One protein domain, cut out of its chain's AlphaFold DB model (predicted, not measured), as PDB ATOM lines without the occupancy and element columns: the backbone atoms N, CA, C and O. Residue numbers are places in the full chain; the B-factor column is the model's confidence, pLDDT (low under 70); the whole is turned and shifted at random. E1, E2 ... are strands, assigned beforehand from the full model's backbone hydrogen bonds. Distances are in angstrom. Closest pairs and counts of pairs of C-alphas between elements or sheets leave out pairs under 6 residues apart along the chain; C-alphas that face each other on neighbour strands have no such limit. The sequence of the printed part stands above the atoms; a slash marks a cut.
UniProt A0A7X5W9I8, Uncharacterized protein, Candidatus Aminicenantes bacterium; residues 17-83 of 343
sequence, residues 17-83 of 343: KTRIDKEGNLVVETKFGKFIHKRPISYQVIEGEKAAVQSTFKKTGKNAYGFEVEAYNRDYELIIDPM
ATOM      1  N   LYS A  17      37.173  43.089  97.669       94.00
ATOM      2  CA  LYS A  17      37.660  42.091  96.712       94.00
ATOM      3  C   LYS A  17      36.733  40.885  96.629       94.00
ATOM      4  O   LYS A  17      36.214  40.417  97.635       94.00
ATOM      5  N   THR A  18      36.592  40.324  95.430       96.00
ATOM      6  CA  THR A  18      35.957  39.017  95.229       96.00
ATOM      7  C   THR A  18      36.820  38.126  94.344       96.00
ATOM      8  O   THR A  18      37.432  38.586  93.372       96.00
ATOM      9  N   ARG A  19      36.880  36.831  94.656       95.38
ATOM     10  CA  ARG A  19      37.627  35.837  93.871       95.38
ATOM     11  C   ARG A  19      37.090  34.430  94.105       95.38
ATOM     12  O   ARG A  19      36.567  34.152  95.174       95.38
ATOM     13  N   ILE A  20      37.293  33.551  93.133       95.31
ATOM     14  CA  ILE A  20      37.142  32.108  93.341       95.31
ATOM     15  C   ILE A  20      38.499  31.594  93.849       95.31
ATOM     16  O   ILE A  20      39.536  32.011  93.325       95.31
ATOM     17  N   ASP A  21      38.522  30.824  94.935       94.88
ATOM     18  CA  ASP A  21      39.746  30.209  95.464       94.88
ATOM     19  C   ASP A  21      40.106  28.902  94.737       94.88
ATOM     20  O   ASP A  21      39.428  28.490  93.797       94.88
ATOM     21  N   LYS A  22      41.225  28.278  95.124       93.81
ATOM     22  CA  LYS A  22      41.712  27.053  94.470       93.81
ATOM     23  C   LYS A  22      40.807  25.847  94.758       93.81
ATOM     24  O   LYS A  22      40.830  24.879  94.009       93.81
ATOM     25  N   GLU A  23      40.005  25.923  95.816       90.38
ATOM     26  CA  GLU A  23      38.984  24.951  96.194       90.38
ATOM     27  C   GLU A  23      37.636  25.199  95.490       90.38
ATOM     28  O   GLU A  23      36.693  24.433  95.689       90.38
ATOM     29  N   GLY A  24      37.521  26.244  94.663       91.19
ATOM     30  CA  GLY A  24      36.300  26.585  93.931       91.19
ATOM     31  C   GLY A  24      35.263  27.367  94.745       91.19
ATOM     32  O   GLY A  24      34.149  27.570  94.262       91.19
ATOM     33  N   ASN A  25      35.598  27.821  95.957       91.81
ATOM     34  CA  ASN A  25      34.724  28.659  96.776       91.81
ATOM     35  C   ASN A  25      34.785  30.113  96.310       91.81
ATOM     36  O   ASN A  25      35.844  30.617  95.926       91.81
ATOM     37  N   LEU A  26      33.672  30.828  96.420       92.62
ATOM     38  CA  LEU A  26      33.635  32.261  96.185       92.62
ATOM     39  C   LEU A  26      33.939  33.013  97.485       92.62
ATOM     40  O   LEU A  26      33.143  33.049  98.420       92.62
ATOM     41  N   VAL A  27      35.110  33.639  97.513       94.31
ATOM     42  CA  VAL A  27      35.590  34.493  98.596       94.31
ATOM     43  C   VAL A  27      35.181  35.937  98.332       94.31
ATOM     44  O   VAL A  27      35.505  36.495  97.279       94.31
ATOM     45  N   VAL A  28      34.532  36.548  99.321       93.69
ATOM     46  CA  VAL A  28      34.067  37.935  99.329       93.69
ATOM     47  C   VAL A  28      34.691  38.650 100.527       93.69
ATOM     48  O   VAL A  28      34.415  38.324 101.677       93.69
ATOM     49  N   GLU A  29      35.569  39.610 100.267       94.56
ATOM     50  CA  GLU A  29      36.224  40.421 101.294       94.56
ATOM     51  C   GLU A  29      35.454  41.738 101.467       94.56
ATOM     52  O   GLU A  29      35.158  42.443 100.496       94.56
ATOM     53  N   THR A  30      35.114  42.060 102.712       89.56
ATOM     54  CA  THR A  30      34.374  43.266 103.099       89.56
ATOM     55  C   THR A  30      35.146  44.027 104.175       89.56
ATOM     56  O   THR A  30      36.104  43.508 104.750       89.56
ATOM     57  N   LYS A  31      34.710  45.248 104.504       90.69
ATOM     58  CA  LYS A  31      35.277  46.008 105.631       90.69
ATOM     59  C   LYS A  31      35.042  45.356 107.004       90.69
ATOM     60  O   LYS A  31      35.717  45.721 107.955       90.69
ATOM     61  N   PHE A  32      34.099  44.415 107.099       81.50
ATOM     62  CA  PHE A  32      33.737  43.704 108.329       81.50
ATOM     63  C   PHE A  32      34.353  42.302 108.419       81.50
ATOM     64  O   PHE A  32      34.073  41.567 109.357       81.50
ATOM     65  N   GLY A  33      35.167  41.911 107.435       79.50
ATOM     66  CA  GLY A  33      35.770  40.585 107.371       79.50
ATOM     67  C   GLY A  33      35.453  39.844 106.078       79.50
ATOM     68  O   GLY A  33      35.006  40.420 105.078       79.50
ATOM     69  N   LYS A  34      35.746  38.546 106.091       85.25
ATOM     70  CA  LYS A  34      35.703  37.669 104.922       85.25
ATOM     71  C   LYS A  34      34.485  36.756 104.988       85.25
ATOM     72  O   LYS A  34      34.306  36.019 105.948       85.25
ATOM     73  N   PHE A  35      33.718  36.746 103.912       81.94
ATOM     74  CA  PHE A  35      32.599  35.846 103.686       81.94
ATOM     75  C   PHE A  35      32.967  34.836 102.592       81.94
ATOM     76  O   PHE A  35      33.626  35.186 101.610       81.94
ATOM     77  N   ILE A  36      32.609  33.563 102.771       88.06
ATOM     78  CA  ILE A  36      32.964  32.486 101.839       88.06
ATOM     79  C   ILE A  36      31.702  31.711 101.480       88.06
ATOM     80  O   ILE A  36      31.158  30.998 102.317       88.06
ATOM     81  N   HIS A  37      31.289  31.781 100.216       86.00
ATOM     82  CA  HIS A  37      30.347  30.809  99.673       86.00
ATOM     83  C   HIS A  37      31.115  29.563  99.252       86.00
ATOM     84  O   HIS A  37      31.986  29.635  98.379       86.00
ATOM     85  N   LYS A  38      30.794  28.419  99.855       86.31
ATOM     86  CA  LYS A  38      31.353  27.136  99.421       86.31
ATOM     87  C   LYS A  38      30.974  26.855  97.969       86.31
ATOM     88  O   LYS A  38      29.920  27.302  97.512       86.31
ATOM     89  N   ARG A  39      31.848  26.149  97.238       88.50
ATOM     90  CA  ARG A  39      31.558  25.723  95.859       88.50
ATOM     91  C   ARG A  39      30.174  25.047  95.800       88.50
ATOM     92  O   ARG A  39      29.849  24.289  96.716       88.50
ATOM     93  N   PRO A  40      29.363  25.309  94.766       89.19
ATOM     94  CA  PRO A  40      28.010  24.772  94.691       89.19
ATOM     95  C   PRO A  40      28.025  23.248  94.544       89.19
ATOM     96  O   PRO A  40      28.853  22.699  93.810       89.19
ATOM     97  N   ILE A  41      27.082  22.579  95.207       88.31
ATOM     98  CA  ILE A  41      26.738  21.184  94.927       88.31
ATOM     99  C   ILE A  41      25.423  21.200  94.164       88.31
ATOM    100  O   ILE A  41      24.436  21.747  94.652       88.31
ATOM    101  N   SER A  42      25.405  20.581  92.985       92.31
ATOM    102  CA  SER A  42      24.174  20.431  92.216       92.31
ATOM    103  C   SER A  42      23.779  18.967  92.075       92.31
ATOM    104  O   SER A  42      24.632  18.078  92.035       92.31
ATOM    105  N   TYR A  43      22.478  18.695  92.029       93.38
ATOM    106  CA  TYR A  43      21.950  17.346  91.835       93.38
ATOM    107  C   TYR A  43      20.544  17.362  91.230       93.38
ATOM    108  O   TYR A  43      19.860  18.386  91.215       93.38
ATOM    109  N   GLN A  44      20.114  16.202  90.741       94.38
ATOM    110  CA  GLN A  44      18.745  15.925  90.314       94.38
ATOM    111  C   GLN A  44      18.198  14.744  91.110       94.38
ATOM    112  O   GLN A  44      18.954  13.844  91.471       94.38
ATOM    113  N   VAL A  45      16.895  14.739  91.381       93.88
ATOM    114  CA  VAL A  45      16.214  13.571  91.957       93.88
ATOM    115  C   VAL A  45      15.517  12.834  90.820       93.88
ATOM    116  O   VAL A  45      14.518  13.316  90.292       93.88
ATOM    117  N   ILE A  46      16.070  11.691  90.420       94.19
ATOM    118  CA  ILE A  46      15.593  10.872  89.302       94.19
ATOM    119  C   ILE A  46      15.061   9.574  89.893       94.19
ATOM    120  O   ILE A  46      15.811   8.828  90.509       94.19
ATOM    121  N   GLU A  47      13.753   9.338  89.760       92.94
ATOM    122  CA  GLU A  47      13.089   8.133  90.295       92.94
ATOM    123  C   GLU A  47      13.316   7.914  91.808       92.94
ATOM    124  O   GLU A  47      13.285   6.794  92.302       92.94
ATOM    125  N   GLY A  48      13.517   9.003  92.560       91.19
ATOM    126  CA  GLY A  48      13.775   8.974  94.006       91.19
ATOM    127  C   GLY A  48      15.259   8.967  94.394       91.19
ATOM    128  O   GLY A  48      15.570   9.226  95.553       91.19
ATOM    129  N   GLU A  49      16.171   8.776  93.440       92.75
ATOM    130  CA  GLU A  49      17.617   8.734  93.680       92.75
ATOM    131  C   GLU A  49      18.299  10.071  93.360       92.75
ATOM    132  O   GLU A  49      17.958  10.751  92.388       92.75
ATOM    133  N   LYS A  50      19.298  10.462  94.167       92.62
ATOM    134  CA  LYS A  50      20.090  11.681  93.926       92.62
ATOM    135  C   LYS A  50      21.204  11.415  92.910       92.62
ATOM    136  O   LYS A  50      22.200  10.768  93.227       92.62
ATOM    137  N   ALA A  51      21.083  12.001  91.724       94.06
ATOM    138  CA  ALA A  51      22.130  12.035  90.708       94.06
ATOM    139  C   ALA A  51      22.917  13.353  90.797       94.06
ATOM    140  O   ALA A  51      22.348  14.432  90.634       94.06
ATOM    141  N   ALA A  52      24.222  13.279  91.064       93.44
ATOM    142  CA  ALA A  52      25.078  14.461  91.151       93.44
ATOM    143  C   ALA A  52      25.253  15.141  89.782       93.44
ATOM    144  O   ALA A  52      25.458  14.474  88.770       93.44
ATOM    145  N   VAL A  53      25.240  16.474  89.774       94.62
ATOM    146  CA  VAL A  53      25.540  17.318  88.611       94.62
ATOM    147  C   VAL A  53      26.686  18.243  88.994       94.62
ATOM    148  O   VAL A  53      26.613  18.956  89.996       94.62
ATOM    149  N   GLN A  54      27.771  18.236  88.220       93.31
ATOM    150  CA  GLN A  54      28.900  19.112  88.519       93.31
ATOM    151  C   GLN A  54      28.522  20.571  88.279       93.31
ATOM    152  O   GLN A  54      27.925  20.928  87.261       93.31
ATOM    153  N   SER A  55      28.907  21.420  89.226       92.62
ATOM    154  CA  SER A  55      28.694  22.858  89.150       92.62
ATOM    155  C   SER A  55      29.840  23.627  89.788       92.62
ATOM    156  O   SER A  55      30.421  23.184  90.779       92.62
ATOM    157  N   THR A  56      30.133  24.812  89.263       93.38
ATOM    158  CA  THR A  56      31.124  25.738  89.821       93.38
ATOM    159  C   THR A  56      30.619  27.177  89.773       93.38
ATOM    160  O   THR A  56      29.661  27.496  89.066       93.38
ATOM    161  N   PHE A  57      31.257  28.071  90.532       94.00
ATOM    162  CA  PHE A  57      31.050  29.501  90.330       94.00
ATOM    163  C   PHE A  57      31.726  29.955  89.039       94.00
ATOM    164  O   PHE A  57      32.886  29.643  88.784       94.00
ATOM    165  N   LYS A  58      31.032  30.797  88.278       94.50
ATOM    166  CA  LYS A  58      31.557  31.438  87.074       94.50
ATOM    167  C   LYS A  58      31.562  32.940  87.256       94.50
ATOM    168  O   LYS A  58      30.540  33.534  87.588       94.50
ATOM    169  N   LYS A  59      32.705  33.581  87.021       94.88
ATOM    170  CA  LYS A  59      32.785  35.046  87.033       94.88
ATOM    171  C   LYS A  59      32.124  35.596  85.767       94.88
ATOM    172  O   LYS A  59      32.560  35.287  84.664       94.88
ATOM    173  N   THR A  60      31.096  36.423  85.930       95.06
ATOM    174  CA  THR A  60      30.316  37.017  84.826       95.06
ATOM    175  C   THR A  60      30.609  38.507  84.630       95.06
ATOM    176  O   THR A  60      30.235  39.087  83.615       95.06
ATOM    177  N   GLY A  61      31.317  39.137  85.575       93.31
ATOM    178  CA  GLY A  61      31.735  40.535  85.492       93.31
ATOM    179  C   GLY A  61      32.550  40.990  86.705       93.31
ATOM    180  O   GLY A  61      33.030  40.180  87.505       93.31
ATOM    181  N   LYS A  62      32.720  42.309  86.869       93.75
ATOM    182  CA  LYS A  62      33.355  42.879  88.071       93.75
ATOM    183  C   LYS A  62      32.449  42.643  89.283       93.75
ATOM    184  O   LYS A  62      31.338  43.167  89.324       93.75
ATOM    185  N   ASN A  63      32.947  41.863  90.243       94.06
ATOM    186  CA  ASN A  63      32.228  41.416  91.441       94.06
ATOM    187  C   ASN A  63      30.881  40.736  91.135       94.06
ATOM    188  O   ASN A  63      29.982  40.761  91.970       94.06
ATOM    189  N   ALA A  64      30.732  40.165  89.936       95.38
ATOM    190  CA  ALA A  64      29.519  39.494  89.491       95.38
ATOM    191  C   ALA A  64      29.823  38.039  89.138       95.38
ATOM    192  O   ALA A  64      30.835  37.745  88.489       95.38
ATOM    193  N   TYR A  65      28.942  37.153  89.589       95.19
ATOM    194  CA  TYR A  65      29.093  35.710  89.506       95.19
ATOM    195  C   TYR A  65      27.766  35.058  89.125       95.19
ATOM    196  O   TYR A  65      26.696  35.638  89.294       95.19
ATOM    197  N   GLY A  66      27.861  33.862  88.571       94.25
ATOM    198  CA  GLY A  66      26.756  32.943  88.345       94.25
ATOM    199  C   GLY A  66      27.276  31.519  88.480       94.25
ATOM    200  O   GLY A  66      28.326  31.296  89.093       94.25
ATOM    201  N   PHE A  67      26.580  30.576  87.861       93.75
ATOM    202  CA  PHE A  67      26.955  29.168  87.884       93.75
ATOM    203  C   PHE A  67      27.411  28.693  86.506       93.75
ATOM    204  O   PHE A  67      26.893  29.122  85.478       93.75
ATOM    205  N   GLU A  68      28.395  27.805  86.492       93.56
ATOM    206  CA  GLU A  68      28.662  26.915  85.367       93.56
ATOM    207  C   GLU A  68      28.233  25.522  85.795       93.56
ATOM    208  O   GLU A  68      28.700  25.036  86.822       93.56
ATOM    209  N   VAL A  69      27.315  24.915  85.047       94.12
ATOM    210  CA  VAL A  69      26.745  23.598  85.346       94.12
ATOM    211  C   VAL A  69      26.992  22.697  84.142       94.12
ATOM    212  O   VAL A  69      26.785  23.123  83.003       94.12
ATOM    213  N   GLU A  70      27.453  21.472  84.383       94.19
ATOM    214  CA  GLU A  70      27.596  20.464  83.329       94.19
ATOM    215  C   GLU A  70      26.237  20.040  82.746       94.19
ATOM    216  O   GLU A  70      25.176  20.469  83.197       94.19
ATOM    217  N   ALA A  71      26.257  19.206  81.704       94.19
ATOM    218  CA  ALA A  71      25.035  18.673  81.117       94.19
ATOM    219  C   ALA A  71      24.210  17.898  82.162       94.19
ATOM    220  O   ALA A  71      24.740  17.097  82.927       94.19
ATOM    221  N   TYR A  72      22.899  18.127  82.161       93.81
ATOM    222  CA  TYR A  72      21.940  17.506  83.072       93.81
ATOM    223  C   TYR A  72      20.627  17.215  82.335       93.81
ATOM    224  O   TYR A  72      20.369  17.778  81.264       93.81
ATOM    225  N   ASN A  73      19.787  16.340  82.888       93.44
ATOM    226  CA  ASN A  73      18.515  15.981  82.271       93.44
ATOM    227  C   ASN A  73      17.475  17.090  82.498       93.44
ATOM    228  O   ASN A  73      17.034  17.320  83.621       93.44
ATOM    229  N   ARG A  74      17.051  17.771  81.431       92.19
ATOM    230  CA  ARG A  74      16.115  18.907  81.508       92.19
ATOM    231  C   ARG A  74      14.684  18.517  81.909       92.19
ATOM    232  O   ARG A  74      13.927  19.412  82.285       92.19
ATOM    233  N   ASP A  75      14.343  17.228  81.891       93.12
ATOM    234  CA  ASP A  75      13.041  16.723  82.344       93.12
ATOM    235  C   ASP A  75      12.925  16.706  83.878       93.12
ATOM    236  O   ASP A  75      11.821  16.724  84.425       93.12
ATOM    237  N   TYR A  76      14.060  16.739  84.581       93.00
ATOM    238  CA  TYR A  76      14.125  16.757  86.039       93.00
ATOM    239  C   TYR A  76      14.566  18.130  86.547       93.00
ATOM    240  O   TYR A  76      15.280  18.886  85.884       93.00
ATOM    241  N   GLU A  77      14.136  18.473  87.756       92.81
ATOM    242  CA  GLU A  77      14.593  19.684  88.424       92.81
ATOM    243  C   GLU A  77      16.095  19.597  88.725       92.81
ATOM    244  O   GLU A  77      16.589  18.581  89.217       92.81
ATOM    245  N   LEU A  78      16.824  20.662  88.389       93.81
ATOM    246  CA  LEU A  78      18.197  20.852  88.831       93.81
ATOM    247  C   LEU A  78      18.161  21.650  90.130       93.81
ATOM    248  O   LEU A  78      17.729  22.802  90.135       93.81
ATOM    249  N   ILE A  79      18.657  21.050  91.202       91.69
ATOM    250  CA  ILE A  79      18.846  21.720  92.483       91.69
ATOM    251  C   ILE A  79      20.304  22.167  92.535       91.69
ATOM    252  O   ILE A  79      21.192  21.325  92.451       91.69
ATOM    253  N   ILE A  80      20.540  23.478  92.644       89.25
ATOM    254  CA  ILE A  80      21.861  24.072  92.896       89.25
ATOM    255  C   ILE A  80      21.846  24.549  94.343       89.25
ATOM    256  O   ILE A  80      21.306  25.615  94.640       89.25
ATOM    257  N   ASP A  81      22.392  23.741  95.241       79.25
ATOM    258  CA  ASP A  81      22.370  24.014  96.671       79.25
ATOM    259  C   ASP A  81      23.694  24.679  97.086       79.25
ATOM    260  O   ASP A  81      24.768  24.060  96.984       79.25
ATOM    261  N   PRO A  82      23.687  25.959  97.507       65.94
ATOM    262  CA  PRO A  82      24.837  26.510  98.192       65.94
ATOM    263  C   PRO A  82      24.936  25.799  99.543       65.94
ATOM    264  O   PRO A  82      24.139  26.086 100.427       65.94
ATOM    265  N   MET A  83      25.914  24.896  99.714       61.50
ATOM    266  CA  MET A  83      26.162  24.206 100.988       61.50
ATOM    267  C   MET A  83      26.136  25.204 102.160       61.50
ATOM    268  O   MET A  83      27.153  25.815 102.488       61.50
TER     269      MET A  83
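Overview. This is residues 17 to 83 of the 343 residues of an uncharacterized protein of Candidatus Aminicenantes bacterium (UniProt A0A7X5W9I8). This is a long, loose rod of strands: two small three-strand sheets, E1, E2, E3 and E5, E4, E8, sit at its two ends, and a two-strand hairpin, E6 and E7, runs along its middle between them. E5 runs on into E6 across a break of 1 residue, at 38 degrees, and E8 folds back beside E4 near the end of the printed part. The 67 printed residues hold eight named strands, E1 to E8 in order along the chain, and no named helix; the class is all strand. All three sheets are antiparallel, with the orders E1 - E2 - E3, E5 - E4 - E8 and E6 - E7. The radius of gyration of the C-alphas is 14.0 A and the spans are 46 by 20 by 18 A.

Arrangement. Look first at E1, residues 17 to 20, E2, residues 26 to 30, and E3, residues 33 to 37, which form a meander, each strand the antiparallel neighbour of the one before. Between E1 and E2, a hairpin at 168 degrees, find N 27 and O 19 2.8 A apart; between E2 and E3, a hairpin at 159 degrees, N 28 and O 35 are 2.8 A apart. Moving outward, E6, residues 55 to 61, and E7, residues 64 to 69, make a hairpin at 147 degrees, with N 56 and O 68 2.8 A apart. The closest C-alphas of E2 and E6 are those of Leu 26 and Phe 57, 7.0 A apart, and E1 and E7 are near each other, with 5 pairs of C-alphas within 10 A. At the far end, E4, residues 41 to 46, is the inner strand between E5, residues 49 to 53, and E8, residues 79 to 81. E4 and E5 are a hairpin at 141 degrees, with N 51 and O 44 2.8 A apart; for E4 and E8, at 150 degrees, N 79 and O 43 are 2.9 A apart. The closest C-alphas of E4 and E6 are those of Ser 42 and Ser 55, 6.0 A apart. E3 is apart from E4, and E1 is apart from E5.

Along the chain. Find C-alpha 17 at (37.660, 42.091, 96.712); from there E1 runs 10.5 A to C-alpha 20. E2 is 13.0 A long and E3 13.6 A. E4 runs 16.2 A to C-alpha 46 at (15.593, 10.872, 89.302), and E5 returns over 12.7 A. E6, the longest strand with 7 residues, covers 18.3 A and E7 16.7 A; E8 covers 5.9 A to C-alpha 81 at (22.370, 24.014, 96.671).

Size, cuts and confidence. Look for the two C-alphas farthest apart at Lys 31 and Glu 47, 46.5 A. The printed part has no cut and no long link; the link from E7 to E8, 9 residues, is short, and the others are tight. The mean pLDDT of the printed part is 91.1, and residues 82 to 83 are under 70.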